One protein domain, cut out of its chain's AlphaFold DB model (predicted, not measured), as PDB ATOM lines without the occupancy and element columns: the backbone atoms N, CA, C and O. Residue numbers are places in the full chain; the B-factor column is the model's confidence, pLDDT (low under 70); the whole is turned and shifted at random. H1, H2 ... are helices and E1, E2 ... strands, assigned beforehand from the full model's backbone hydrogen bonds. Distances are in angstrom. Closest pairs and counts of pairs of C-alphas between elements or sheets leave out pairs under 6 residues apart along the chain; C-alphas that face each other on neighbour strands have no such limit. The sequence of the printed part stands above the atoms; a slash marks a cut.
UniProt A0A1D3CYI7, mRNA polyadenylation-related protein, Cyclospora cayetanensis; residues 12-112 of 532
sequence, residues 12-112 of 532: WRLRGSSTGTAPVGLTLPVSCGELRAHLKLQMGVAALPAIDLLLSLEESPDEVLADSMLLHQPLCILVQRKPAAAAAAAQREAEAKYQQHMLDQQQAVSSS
ATOM      1  N   TRP A  12      52.396  74.150  22.965       97.81
ATOM      2  CA  TRP A  12      53.095  75.254  22.313       97.81
ATOM      3  C   TRP A  12      52.307  75.864  21.150       97.81
ATOM      4  O   TRP A  12      51.457  75.211  20.541       97.81
ATOM      5  N   ARG A  13      52.600  77.126  20.820       97.56
ATOM      6  CA  ARG A  13      52.167  77.776  19.568       97.56
ATOM      7  C   ARG A  13      53.198  78.783  19.072       97.56
ATOM      8  O   ARG A  13      53.982  79.317  19.850       97.56
ATOM      9  N   LEU A  14      53.162  79.103  17.780       97.94
ATOM     10  CA  LEU A  14      53.958  80.200  17.224       97.94
ATOM     11  C   LEU A  14      53.494  81.559  17.775       97.94
ATOM     12  O   LEU A  14      52.302  81.876  17.758       97.94
ATOM     13  N   ARG A  15      54.438  82.390  18.230       97.06
ATOM     14  CA  ARG A  15      54.154  83.742  18.729       97.06
ATOM     15  C   ARG A  15      53.549  84.603  17.613       97.06
ATOM     16  O   ARG A  15      54.178  84.811  16.581       97.06
ATOM     17  N   GLY A  16      52.341  85.118  17.843       95.00
ATOM     18  CA  GLY A  16      51.583  85.908  16.864       95.00
ATOM     19  C   GLY A  16      50.733  85.087  15.884       95.00
ATOM     20  O   GLY A  16      50.015  85.680  15.084       95.00
ATOM     21  N   SER A  17      50.766  83.752  15.954       95.38
ATOM     22  CA  SER A  17      49.858  82.896  15.186       95.38
ATOM     23  C   SER A  17      48.510  82.719  15.891       95.38
ATOM     24  O   SER A  17      48.450  82.619  17.116       95.38
ATOM     25  N   SER A  18      47.437  82.618  15.105       93.00
ATOM     26  CA  SER A  18      46.096  82.215  15.554       93.00
ATOM     27  C   SER A  18      45.860  80.696  15.495       93.00
ATOM     28  O   SER A  18      44.771  80.230  15.830       93.00
ATOM     29  N   THR A  19      46.857  79.910  15.075       91.62
ATOM     30  CA  THR A  19      46.806  78.440  15.112       91.62
ATOM     31  C   THR A  19      46.633  77.927  16.540       91.62
ATOM     32  O   THR A  19      47.286  78.420  17.462       91.62
ATOM     33  N   GLY A  20      45.813  76.885  16.710       92.88
ATOM     34  CA  GLY A  20      45.655  76.193  17.991       92.88
ATOM     35  C   GLY A  20      46.973  75.627  18.534       92.88
ATOM     36  O   GLY A  20      47.924  75.397  17.788       92.88
ATOM     37  N   THR A  21      47.028  75.409  19.847       95.44
ATOM     38  CA  THR A  21      48.245  74.969  20.540       95.44
ATOM     39  C   THR A  21      48.482  73.468  20.356       95.44
ATOM     40  O   THR A  21      47.628  72.646  20.703       95.44
ATOM     41  N   ALA A  22      49.649  73.103  19.830       96.56
ATOM     42  CA  ALA A  22      50.066  71.718  19.632       96.56
ATOM     43  C   ALA A  22      50.663  71.134  20.928       96.56
ATOM     44  O   ALA A  22      51.261  71.883  21.703       96.56
ATOM     45  N   PRO A  23      50.520  69.824  21.198       96.69
ATOM     46  CA  PRO A  23      51.221  69.178  22.301       96.69
ATOM     47  C   PRO A  23      52.724  69.044  22.004       96.69
ATOM     48  O   PRO A  23      53.135  68.870  20.853       96.69
ATOM     49  N   VAL A  24      53.534  69.087  23.059       95.06
ATOM     50  CA  VAL A  24      54.935  68.653  23.047       95.06
ATOM     51  C   VAL A  24      54.982  67.211  23.556       95.06
ATOM     52  O   VAL A  24      54.442  66.920  24.618       95.06
ATOM     53  N   GLY A  25      55.649  66.310  22.832       95.06
ATOM     54  CA  GLY A  25      55.795  64.900  23.220       95.06
ATOM     55  C   GLY A  25      56.871  64.649  24.282       95.06
ATOM     56  O   GLY A  25      57.655  63.719  24.124       95.06
ATOM     57  N   LEU A  26      56.957  65.500  25.311       95.81
ATOM     58  CA  LEU A  26      57.968  65.435  26.373       95.81
ATOM     59  C   LEU A  26      57.305  65.314  27.750       95.81
ATOM     60  O   LEU A  26      56.329  66.003  28.044       95.81
ATOM     61  N   THR A  27      57.861  64.449  28.595       95.62
ATOM     62  CA  THR A  27      57.445  64.260  29.991       95.62
ATOM     63  C   THR A  27      57.976  65.378  30.882       95.62
ATOM     64  O   THR A  27      59.126  65.778  30.744       95.62
ATOM     65  N   LEU A  28      57.160  65.839  31.832       95.94
ATOM     66  CA  LEU A  28      57.586  66.762  32.888       95.94
ATOM     67  C   LEU A  28      58.297  66.004  34.036       95.94
ATOM     68  O   LEU A  28      57.885  64.884  34.346       95.94
ATOM     69  N   PRO A  29      59.284  66.614  34.723       96.88
ATOM     70  CA  PRO A  29      59.876  67.917  34.424       96.88
ATOM     71  C   PRO A  29      60.857  67.858  33.243       96.88
ATOM     72  O   PRO A  29      61.466  66.823  32.991       96.88
ATOM     73  N   VAL A  30      61.033  68.979  32.539       97.44
ATOM     74  CA  VAL A  30      61.953  69.089  31.390       97.44
ATOM     75  C   VAL A  30      62.622  70.461  31.348       97.44
ATOM     76  O   VAL A  30      62.000  71.455  31.730       97.44
ATOM     77  N   SER A  31      63.872  70.547  30.889       98.06
ATOM     78  CA  SER A  31      64.536  71.845  30.712       98.06
ATOM     79  C   SER A  31      64.020  72.589  29.477       98.06
ATOM     80  O   SER A  31      63.633  71.994  28.464       98.06
ATOM     81  N   CYS A  32      64.062  73.921  29.525       98.06
ATOM     82  CA  CYS A  32      63.754  74.745  28.356       98.06
ATOM     83  C   CYS A  32      64.742  74.505  27.197       98.06
ATOM     84  O   CYS A  32      64.336  74.573  26.035       98.06
ATOM     85  N   GLY A  33      65.998  74.143  27.492       98.31
ATOM     86  CA  GLY A  33      66.993  73.765  26.485       98.31
ATOM     87  C   GLY A  33      66.632  72.498  25.702       98.31
ATOM     88  O   GLY A  33      66.662  72.509  24.467       98.31
ATOM     89  N   GLU A  34      66.228  71.425  26.391       98.25
ATOM     90  CA  GLU A  34      65.750  70.179  25.766       98.25
ATOM     91  C   GLU A  34      64.465  70.412  24.966       98.25
ATOM     92  O   GLU A  34      64.359  69.988  23.811       98.25
ATOM     93  N   LEU A  35      63.515  71.154  25.545       98.25
ATOM     94  CA  LEU A  35      62.283  71.558  24.874       98.25
ATOM     95  C   LEU A  35      62.575  72.329  23.578       98.25
ATOM     96  O   LEU A  35      62.003  72.018  22.531       98.25
ATOM     97  N   ARG A  36      63.488  73.307  23.611       98.25
ATOM     98  CA  ARG A  36      63.887  74.064  22.417       98.25
ATOM     99  C   ARG A  36      64.524  73.149  21.372       98.25
ATOM    100  O   ARG A  36      64.204  73.280  20.191       98.25
ATOM    101  N   ALA A  37      65.393  72.220  21.772       98.12
ATOM    102  CA  ALA A  37      66.006  71.260  20.853       98.12
ATOM    103  C   ALA A  37      64.956  70.354  20.179       98.12
ATOM    104  O   ALA A  37      64.964  70.206  18.955       98.12
ATOM    105  N   HIS A  38      63.998  69.829  20.951       98.19
ATOM    106  CA  HIS A  38      62.877  69.039  20.442       98.19
ATOM    107  C   HIS A  38      62.007  69.843  19.464       98.19
ATOM    108  O   HIS A  38      61.709  69.367  18.370       98.19
ATOM    109  N   LEU A  39      61.664  71.092  19.797       98.00
ATOM    110  CA  LEU A  39      60.892  71.977  18.919       98.00
ATOM    111  C   LEU A  39      61.653  72.334  17.631       98.00
ATOM    112  O   LEU A  39      61.051  72.363  16.557       98.00
ATOM    113  N   LYS A  40      62.978  72.536  17.683       97.94
ATOM    114  CA  LYS A  40      63.804  72.738  16.476       97.94
ATOM    115  C   LYS A  40      63.744  71.532  15.539       97.94
ATOM    116  O   LYS A  40      63.681  71.734  14.326       97.94
ATOM    117  N   LEU A  41      63.727  70.310  16.073       97.81
ATOM    118  CA  LEU A  41      63.542  69.085  15.286       97.81
ATOM    119  C   LEU A  41      62.107  68.989  14.738       97.81
ATOM    120  O   LEU A  41      61.931  68.889  13.526       97.81
ATOM    121  N   GLN A  42      61.089  69.114  15.599       96.88
ATOM    122  CA  GLN A  42      59.665  69.023  15.236       96.88
ATOM    123  C   GLN A  42      59.254  70.048  14.160       96.88
ATOM    124  O   GLN A  42      58.417  69.756  13.310       96.88
ATOM    125  N   MET A  43      59.851  71.244  14.177       96.69
ATOM    126  CA  MET A  43      59.574  72.327  13.226       96.69
ATOM    127  C   MET A  43      60.498  72.337  11.994       96.69
ATOM    128  O   MET A  43      60.387  73.250  11.174       96.69
ATOM    129  N   GLY A  44      61.445  71.397  11.874       97.06
ATOM    130  CA  GLY A  44      62.441  71.364  10.791       97.06
ATOM    131  C   GLY A  44      63.489  72.491  10.828       97.06
ATOM    132  O   GLY A  44      64.277  72.635   9.898       97.06
ATOM    133  N   VAL A  45      63.528  73.290  11.899       97.00
ATOM    134  CA  VAL A  45      64.445  74.437  12.062       97.00
ATOM    135  C   VAL A  45      65.857  73.986  12.465       97.00
ATOM    136  O   VAL A  45      66.817  74.717  12.248       97.00
ATOM    137  N   ALA A  46      66.025  72.764  12.981       96.81
ATOM    138  CA  ALA A  46      67.327  72.207  13.368       96.81
ATOM    139  C   ALA A  46      68.374  72.195  12.232       96.81
ATOM    140  O   ALA A  46      69.565  72.286  12.512       96.81
ATOM    141  N   ALA A  47      67.942  72.131  10.967       95.44
ATOM    142  CA  ALA A  47      68.819  72.171   9.793       95.44
ATOM    143  C   ALA A  47      69.164  73.598   9.302       95.44
ATOM    144  O   ALA A  47      69.896  73.746   8.326       95.44
ATOM    145  N   LEU A  48      68.632  74.651   9.939       97.19
ATOM    146  CA  LEU A  48      68.742  76.042   9.492       97.19
ATOM    147  C   LEU A  48      69.596  76.872  10.472       97.19
ATOM    148  O   LEU A  48      69.035  77.600  11.288       97.19
ATOM    149  N   PRO A  49      70.943  76.844  10.393       96.38
ATOM    150  CA  PRO A  49      71.820  77.511  11.369       96.38
ATOM    151  C   PRO A  49      71.675  79.044  11.419       96.38
ATOM    152  O   PRO A  49      72.151  79.679  12.355       96.38
ATOM    153  N   ALA A  50      71.007  79.653  10.435       97.56
ATOM    154  CA  ALA A  50      70.678  81.076  10.432       97.56
ATOM    155  C   ALA A  50      69.487  81.443  11.343       97.56
ATOM    156  O   ALA A  50      69.304  82.624  11.644       97.56
ATOM    157  N   ILE A  51      68.672  80.475  11.780       98.00
ATOM    158  CA  ILE A  51      67.431  80.690  12.538       98.00
ATOM    159  C   ILE A  51      67.468  79.878  13.835       98.00
ATOM    160  O   ILE A  51      67.796  78.696  13.835       98.00
ATOM    161  N   ASP A  52      67.057  80.496  14.939       98.31
ATOM    162  CA  ASP A  52      66.801  79.789  16.190       98.31
ATOM    163  C   ASP A  52      65.423  80.133  16.770       98.31
ATOM    164  O   ASP A  52      64.726  81.041  16.301       98.31
ATOM    165  N   LEU A  53      65.018  79.371  17.782       98.50
ATOM    166  CA  LEU A  53      63.764  79.532  18.503       98.50
ATOM    167  C   LEU A  53      64.029  80.184  19.861       98.50
ATOM    168  O   LEU A  53      64.860  79.710  20.627       98.50
ATOM    169  N   LEU A  54      63.280  81.233  20.185       98.50
ATOM    170  CA  LEU A  54      63.111  81.687  21.562       98.50
ATOM    171  C   LEU A  54      61.789  81.160  22.112       98.50
ATOM    172  O   LEU A  54      60.794  81.096  21.383       98.50
ATOM    173  N   LEU A  55      61.798  80.817  23.395       98.56
ATOM    174  CA  LEU A  55      60.629  80.387  24.152       98.56
ATOM    175  C   LEU A  55      60.226  81.505  25.123       98.56
ATOM    176  O   LEU A  55      61.094  82.082  25.776       98.56
ATOM    177  N   SER A  56      58.931  81.791  25.219       98.38
ATOM    178  CA  SER A  56      58.323  82.608  26.280       98.38
ATOM    179  C   SER A  56      57.040  81.946  26.788       98.38
ATOM    180  O   SER A  56      56.466  81.103  26.095       98.38
ATOM    181  N   LEU A  57      56.581  82.267  28.000       97.88
ATOM    182  CA  LEU A  57      55.294  81.759  28.496       97.88
ATOM    183  C   LEU A  57      54.129  82.517  27.845       97.88
ATOM    184  O   LEU A  57      54.281  83.656  27.406       97.88
ATOM    185  N   GLU A  58      52.940  81.909  27.794       96.50
ATOM    186  CA  GLU A  58      51.733  82.635  27.372       96.50
ATOM    187  C   GLU A  58      51.380  83.793  28.330       96.50
ATOM    188  O   GLU A  58      50.844  84.808  27.884       96.50
ATOM    189  N   GLU A  59      51.739  83.673  29.612       96.69
ATOM    190  CA  GLU A  59      51.503  84.680  30.655       96.69
ATOM    191  C   GLU A  59      52.520  85.836  30.615       96.69
ATOM    192  O   GLU A  59      52.122  87.001  30.689       96.69
ATOM    193  N   SER A  60      53.813  85.539  30.416       97.31
ATOM    194  CA  SER A  60      54.893  86.525  30.226       97.31
ATOM    195  C   SER A  60      55.460  86.486  28.789       97.31
ATOM    196  O   SER A  60      56.613  86.127  28.561       97.31
ATOM    197  N   PRO A  61      54.681  86.892  27.761       96.94
ATOM    198  CA  PRO A  61      55.044  86.694  26.354       96.94
ATOM    199  C   PRO A  61      56.303  87.449  25.909       96.94
ATOM    200  O   PRO A  61      56.907  87.077  24.899       96.94
ATOM    201  N   ASP A  62      56.677  88.513  26.621       97.50
ATOM    202  CA  ASP A  62      57.854  89.348  26.358       97.50
ATOM    203  C   ASP A  62      59.128  88.865  27.074       97.50
ATOM    204  O   ASP A  62      60.222  89.317  26.734       97.50
ATOM    205  N   GLU A  63      59.005  87.920  28.005       97.94
ATOM    206  CA  GLU A  63      60.109  87.350  28.776       97.94
ATOM    207  C   GLU A  63      60.637  86.076  28.110       97.94
ATOM    208  O   GLU A  63      59.889  85.142  27.835       97.94
ATOM    209  N   VAL A  64      61.937  86.036  27.817       98.44
ATOM    210  CA  VAL A  64      62.587  84.864  27.213       98.44
ATOM    211  C   VAL A  64      63.008  83.903  28.319       98.44
ATOM    212  O   VAL A  64      63.615  84.330  29.297       98.44
ATOM    213  N   LEU A  65      62.720  82.614  28.155       98.38
ATOM    214  CA  LEU A  65      63.061  81.588  29.141       98.38
ATOM    215  C   LEU A  65      64.532  81.171  29.036       98.38
ATOM    216  O   LEU A  65      65.009  80.858  27.945       98.38
ATOM    217  N   ALA A  66      65.226  81.141  30.177       98.56
ATOM    218  CA  ALA A  66      66.575  80.590  30.321       98.56
ATOM    219  C   ALA A  66      66.609  79.094  29.966       98.56
ATOM    220  O   ALA A  66      65.614  78.397  30.151       98.56
ATOM    221  N   ASP A  67      67.740  78.583  29.473       98.56
ATOM    222  CA  ASP A  67      67.825  77.181  29.030       98.56
ATOM    223  C   ASP A  67      67.879  76.209  30.209       98.56
ATOM    224  O   ASP A  67      67.318  75.112  30.133       98.56
ATOM    225  N   SER A  68      68.510  76.643  31.301       98.06
ATOM    226  CA  SER A  68      68.597  75.930  32.578       98.06
ATOM    227  C   SER A  68      67.279  75.885  33.363       98.06
ATOM    228  O   SER A  68      67.173  75.122  34.323       98.06
ATOM    229  N   MET A  69      66.256  76.653  32.965       97.94
ATOM    230  CA  MET A  69      64.980  76.680  33.675       97.94
ATOM    231  C   MET A  69      64.196  75.377  33.462       97.94
ATOM    232  O   MET A  69      63.849  75.013  32.333       97.94
ATOM    233  N   LEU A  70      63.874  74.698  34.567       97.88
ATOM    234  CA  LEU A  70      63.055  73.487  34.578       97.88
ATOM    235  C   LEU A  70      61.559  73.822  34.571       97.88
ATOM    236  O   LEU A  70      61.042  74.531  35.434       97.88
ATOM    237  N   LEU A  71      60.843  73.253  33.606       97.44
ATOM    238  CA  LEU A  71      59.390  73.285  33.533       97.44
ATOM    239  C   LEU A  71      58.844  72.107  34.341       97.44
ATOM    240  O   LEU A  71      59.065  70.955  33.979       97.44
ATOM    241  N   HIS A  72      58.118  72.396  35.423       96.94
ATOM    242  CA  HIS A  72      57.496  71.385  36.294       96.94
ATOM    243  C   HIS A  72      55.986  71.200  36.054       96.94
ATOM    244  O   HIS A  72      55.377  70.323  36.660       96.94
ATOM    245  N   GLN A  73      55.367  72.033  35.212       96.38
ATOM    246  CA  GLN A  73      53.908  72.145  35.079       96.38
ATOM    247  C   GLN A  73      53.446  72.196  33.606       96.38
ATOM    248  O   GLN A  73      54.235  72.575  32.736       96.38
ATOM    249  N   PRO A  74      52.179  71.826  33.312       94.69
ATOM    250  CA  PRO A  74      51.586  71.796  31.965       94.69
ATOM    251  C   PRO A  74      51.320  73.210  31.410       94.69
ATOM    252  O   PRO A  74      50.183  73.667  31.305       94.69
ATOM    253  N   LEU A  75      52.389  73.923  31.065       96.31
ATOM    254  CA  LEU A  75      52.337  75.305  30.591       96.31
ATOM    255  C   LEU A  75      52.123  75.407  29.072       96.31
ATOM    256  O   LEU A  75      52.446  74.494  28.304       96.31
ATOM    257  N   CYS A  76      51.585  76.553  28.641       96.81
ATOM    258  CA  CYS A  76      51.489  76.929  27.233       96.81
ATOM    259  C   CYS A  76      52.642  77.868  26.851       96.81
ATOM    260  O   CYS A  76      52.832  78.919  27.469       96.81
ATOM    261  N   ILE A  77      53.409  77.478  25.833       98.06
ATOM    262  CA  ILE A  77      54.691  78.095  25.485       98.06
ATOM    263  C   ILE A  77      54.623  78.728  24.093       98.06
ATOM    264  O   ILE A  77      54.222  78.116  23.099       98.06
ATOM    265  N   LEU A  78      55.024  79.990  24.019       98.19
ATOM    266  CA  LEU A  78      55.099  80.769  22.797       98.19
ATOM    267  C   LEU A  78      56.475  80.589  22.157       98.19
ATOM    268  O   LEU A  78      57.506  80.877  22.757       98.19
ATOM    269  N   VAL A  79      56.478  80.141  20.908       98.38
ATOM    270  CA  VAL A  79      57.690  79.894  20.126       98.38
ATOM    271  C   VAL A  79      57.885  81.036  19.135       98.38
ATOM    272  O   VAL A  79      57.068  81.234  18.232       98.38
ATOM    273  N   GLN A  80      58.973  81.789  19.271       98.12
ATOM    274  CA  GLN A  80      59.334  82.872  18.357       98.12
ATOM    275  C   GLN A  80      60.603  82.522  17.575       98.12
ATOM    276  O   GLN A  80      61.685  82.424  18.145       98.12
ATOM    277  N   ARG A  81      60.493  82.409  16.247       98.00
ATOM    278  CA  ARG A  81      61.665  82.325  15.360       98.00
ATOM    279  C   ARG A  81      62.400  83.672  15.342       98.00
ATOM    280  O   ARG A  81      61.760  84.709  15.160       98.00
ATOM    281  N   LYS A  82      63.727  83.669  15.488       98.19
ATOM    282  CA  LYS A  82      64.610  84.838  15.298       98.19
ATOM    283  C   LYS A  82      65.902  84.428  14.570       98.19
ATOM    284  O   LYS A  82      66.249  83.248  14.593       98.19
ATOM    285  N   PRO A  83      66.646  85.370  13.960       98.38
ATOM    286  CA  PRO A  83      68.000  85.103  13.479       98.38
ATOM    287  C   PRO A  83      68.889  84.576  14.613       98.38
ATOM    288  O   PRO A  83      68.851  85.123  15.718       98.38
ATOM    289  N   ALA A  84      69.694  83.544  14.353       98.00
ATOM    290  CA  ALA A  84      70.382  82.783  15.399       98.00
ATOM    291  C   ALA A  84      71.278  83.646  16.309       98.00
ATOM    292  O   ALA A  84      71.241  83.493  17.525       98.00
ATOM    293  N   ALA A  85      71.996  84.631  15.758       98.06
ATOM    294  CA  ALA A  85      72.803  85.566  16.552       98.06
ATOM    295  C   ALA A  85      71.963  86.433  17.516       98.06
ATOM    296  O   ALA A  85      72.374  86.684  18.648       98.06
ATOM    297  N   ALA A  86      70.766  86.861  17.096       98.19
ATOM    298  CA  ALA A  86      69.849  87.643  17.928       98.19
ATOM    299  C   ALA A  86      69.126  86.771  18.970       98.19
ATOM    300  O   ALA A  86      68.838  87.239  20.071       98.19
ATOM    301  N   ALA A  87      68.863  85.502  18.644       98.19
ATOM    302  CA  ALA A  87      68.367  84.523  19.603       98.19
ATOM    303  C   ALA A  87      69.429  84.211  20.672       98.19
ATOM    304  O   ALA A  87      69.163  84.386  21.853       98.19
ATOM    305  N   ALA A  88      70.661  83.881  20.275       98.25
ATOM    306  CA  ALA A  88      71.774  83.601  21.187       98.25
ATOM    307  C   ALA A  88      72.223  84.819  22.023       98.25
ATOM    308  O   ALA A  88      72.890  84.656  23.045       98.25
ATOM    309  N   ALA A  89      71.886  86.048  21.618       98.38
ATOM    310  CA  ALA A  89      72.016  87.231  22.468       98.38
ATOM    311  C   ALA A  89      70.929  87.262  23.556       98.38
ATOM    312  O   ALA A  89      71.262  87.270  24.739       98.38
ATOM    313  N   ALA A  90      69.652  87.191  23.165       98.25
ATOM    314  CA  ALA A  90      68.524  87.200  24.101       98.25
ATOM    315  C   ALA A  90      68.544  86.007  25.076       98.25
ATOM    316  O   ALA A  90      68.195  86.159  26.241       98.25
ATOM    317  N   GLN A  91      69.004  84.838  24.624       98.44
ATOM    318  CA  GLN A  91      69.123  83.644  25.456       98.44
ATOM    319  C   GLN A  91      70.158  83.820  26.571       98.44
ATOM    320  O   GLN A  91      69.900  83.432  27.703       98.44
ATOM    321  N   ARG A  92      71.309  84.445  26.283       98.56
ATOM    322  CA  ARG A  92      72.328  84.740  27.306       98.56
ATOM    323  C   ARG A  92      71.859  85.793  28.307       98.56
ATOM    324  O   ARG A  92      72.239  85.723  29.466       98.56
ATOM    325  N   GLU A  93      71.027  86.740  27.875       98.50
ATOM    326  CA  GLU A  93      70.398  87.715  28.773       98.50
ATOM    327  C   GLU A  93      69.381  87.043  29.714       98.50
ATOM    328  O   GLU A  93      69.395  87.302  30.915       98.50
ATOM    329  N   ALA A  94      68.541  86.144  29.188       98.38
ATOM    330  CA  ALA A  94      67.606  85.341  29.976       98.38
ATOM    331  C   ALA A  94      68.328  84.428  30.980       98.38
ATOM    332  O   ALA A  94      67.990  84.405  32.160       98.38
ATOM    333  N   GLU A  95      69.361  83.721  30.519       98.44
ATOM    334  CA  GLU A  95      70.190  82.834  31.333       98.44
ATOM    335  C   GLU A  95      70.890  83.597  32.472       98.44
ATOM    336  O   GLU A  95      70.828  83.171  33.622       98.44
ATOM    337  N   ALA A  96      71.464  84.775  32.194       98.38
ATOM    338  CA  ALA A  96      72.070  85.627  33.219       98.38
ATOM    339  C   ALA A  96      71.047  86.130  34.257       98.38
ATOM    340  O   ALA A  96      71.333  86.113  35.453       98.38
ATOM    341  N   LYS A  97      69.841  86.527  33.824       98.31
ATOM    342  CA  LYS A  97      68.747  86.937  34.727       98.31
ATOM    343  C   LYS A  97      68.278  85.793  35.625       98.31
ATOM    344  O   LYS A  97      68.079  86.003  36.818       98.31
ATOM    345  N   TYR A  98      68.139  84.587  35.075       98.25
ATOM    346  CA  TYR A  98      67.759  83.402  35.843       98.25
ATOM    347  C   TYR A  98      68.837  83.018  36.867       98.25
ATOM    348  O   TYR A  98      68.520  82.769  38.028       98.25
ATOM    349  N   GLN A  99      70.114  83.054  36.476       98.19
ATOM    350  CA  GLN A  99      71.236  82.807  37.387       98.19
ATOM    351  C   GLN A  99      71.320  83.860  38.502       98.19
ATOM    352  O   GLN A  99      71.529  83.496  39.658       98.19
ATOM    353  N   GLN A 100      71.081  85.141  38.196       98.19
ATOM    354  CA  GLN A 100      70.989  86.193  39.211       98.19
ATOM    355  C   GLN A 100      69.824  85.936  40.183       98.19
ATOM    356  O   GLN A 100      70.047  85.880  41.387       98.19
ATOM    357  N   HIS A 101      68.613  85.676  39.679       97.69
ATOM    358  CA  HIS A 101      67.449  85.358  40.516       97.69
ATOM    359  C   HIS A 101      67.690  84.137  41.428       97.69
ATOM    360  O   HIS A 101      67.289  84.137  42.590       97.69
ATOM    361  N   MET A 102      68.390  83.109  40.934       97.75
ATOM    362  CA  MET A 102      68.783  81.946  41.737       97.75
ATOM    363  C   MET A 102      69.790  82.287  42.848       97.75
ATOM    364  O   MET A 102      69.760  81.644  43.898       97.75
ATOM    365  N   LEU A 103      70.671  83.273  42.656       97.75
ATOM    366  CA  LEU A 103      71.585  83.762  43.698       97.75
ATOM    367  C   LEU A 103      70.855  84.644  44.719       97.75
ATOM    368  O   LEU A 103      71.018  84.437  45.921       97.75
ATOM    369  N   ASP A 104      70.009  85.563  44.255       97.38
ATOM    370  CA  ASP A 104      69.205  86.447  45.106       97.38
ATOM    371  C   ASP A 104      68.265  85.627  46.014       97.38
ATOM    372  O   ASP A 104      68.140  85.903  47.208       97.38
ATOM    373  N   GLN A 105      67.673  84.548  45.486       96.81
ATOM    374  CA  GLN A 105      66.849  83.612  46.259       96.81
ATOM    375  C   GLN A 105      67.651  82.864  47.339       96.81
ATOM    376  O   GLN A 105      67.164  82.717  48.460       96.81
ATOM    377  N   GLN A 106      68.883  82.432  47.046       96.25
ATOM    378  CA  GLN A 106      69.758  81.798  48.046       96.25
ATOM    379  C   GLN A 106      70.136  82.778  49.167       96.25
ATOM    380  O   GLN A 106      70.051  82.421  50.342       96.25
ATOM    381  N   GLN A 107      70.476  84.027  48.821       96.50
ATOM    382  CA  GLN A 107      70.779  85.075  49.804       96.50
ATOM    383  C   GLN A 107      69.568  85.420  50.683       96.50
ATOM    384  O   GLN A 107      69.725  85.643  51.886       96.50
ATOM    385  N   ALA A 108      68.361  85.439  50.111       96.00
ATOM    386  CA  ALA A 108      67.128  85.679  50.856       96.00
ATOM    387  C   ALA A 108      66.862  84.586  51.909       96.00
ATOM    388  O   ALA A 108      66.528  84.914  53.048       96.00
ATOM    389  N   VAL A 109      67.073  83.307  51.565       95.75
ATOM    390  CA  VAL A 109      66.928  82.185  52.512       95.75
ATOM    391  C   VAL A 109      67.951  82.295  53.646       95.75
ATOM    392  O   VAL A 109      67.546  82.350  54.808       95.75
ATOM    393  N   SER A 110      69.247  82.446  53.343       95.19
ATOM    394  CA  SER A 110      70.284  82.556  54.387       95.19
ATOM    395  C   SER A 110      70.096  83.777  55.299       95.19
ATOM    396  O   SER A 110      70.405  83.721  56.486       95.19
ATOM    397  N   SER A 111      69.546  84.874  54.763       93.62
ATOM    398  CA  SER A 111      69.228  86.083  55.543       93.62
ATOM    399  C   SER A 111      68.008  85.915  56.459       93.62
ATOM    400  O   SER A 111      67.829  86.710  57.382       93.62
ATOM    401  N   SER A 112      67.157  84.912  56.206       91.19
ATOM    402  CA  SER A 112      66.009  84.592  57.062       91.19
ATOM    403  C   SER A 112      66.410  83.720  58.256       91.19
ATOM    404  O   SER A 112      66.088  84.085  59.386       91.19
TER     405      SER A 112
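AT A GLANCE: This is residues 12 to 112 of the 532 residues of the protein "mRNA polyadenylation-related protein" of Cyclospora cayetanensis (UniProt A0A1D3CYI7). A small three-stranded sheet has the short helix H1 over it, and the long helix H2 starts beside E2 and runs off as an arm, its residues 100 to 112 sticking out. The printed part has 101 residues, with E1, H1, E2, E3 and H2 in that order. The mixed sheet runs E1, E3, E2. The class is mixed; the whole is compact, radius of gyration of the C-alphas 14.5 A, spanning 47 by 29 by 22 A.

HOW THE PARTS SIT: E1, residues 12 to 14, is parallel to E3, residues 76 to 83; N 79 and O 13 are within hydrogen-bond range, 2.8 A. H1, residues 32 to 42, is on the sheet, height 8.7 A; its closest C-alphas with E2, residues 51 to 57, are Arg 36 and Leu 53, 6.7 A. E2 and E3 form an antiparallel hairpin, N 54 to O 80 2.9 A. H2, residues 84 to 112, is over E2, closest C-alphas Ile 51 and Ala 84, 4.6 A. H1 and H2 are apart. Every O i to N i+4 pair is within hydrogen-bond range in H1, 24 of 25 in H2.

IN THESE COORDINATES: E1 begins at C-alpha 12, (53.095, 75.254, 22.313); H2 ends at C-alpha 112, (66.009, 84.592, 57.062). First to last C-alpha, H1 measures 14.9 A, E2 20.1 A, E3 23.0 A, H2 41.9 A.

THE WHOLE: The farthest C-alphas, Ala 47 and Ser 112, are 49.0 A apart. Links E1 to H1 and E2 to E3 are long. The printed part has no cut; no printed residue is under 70 in pLDDT.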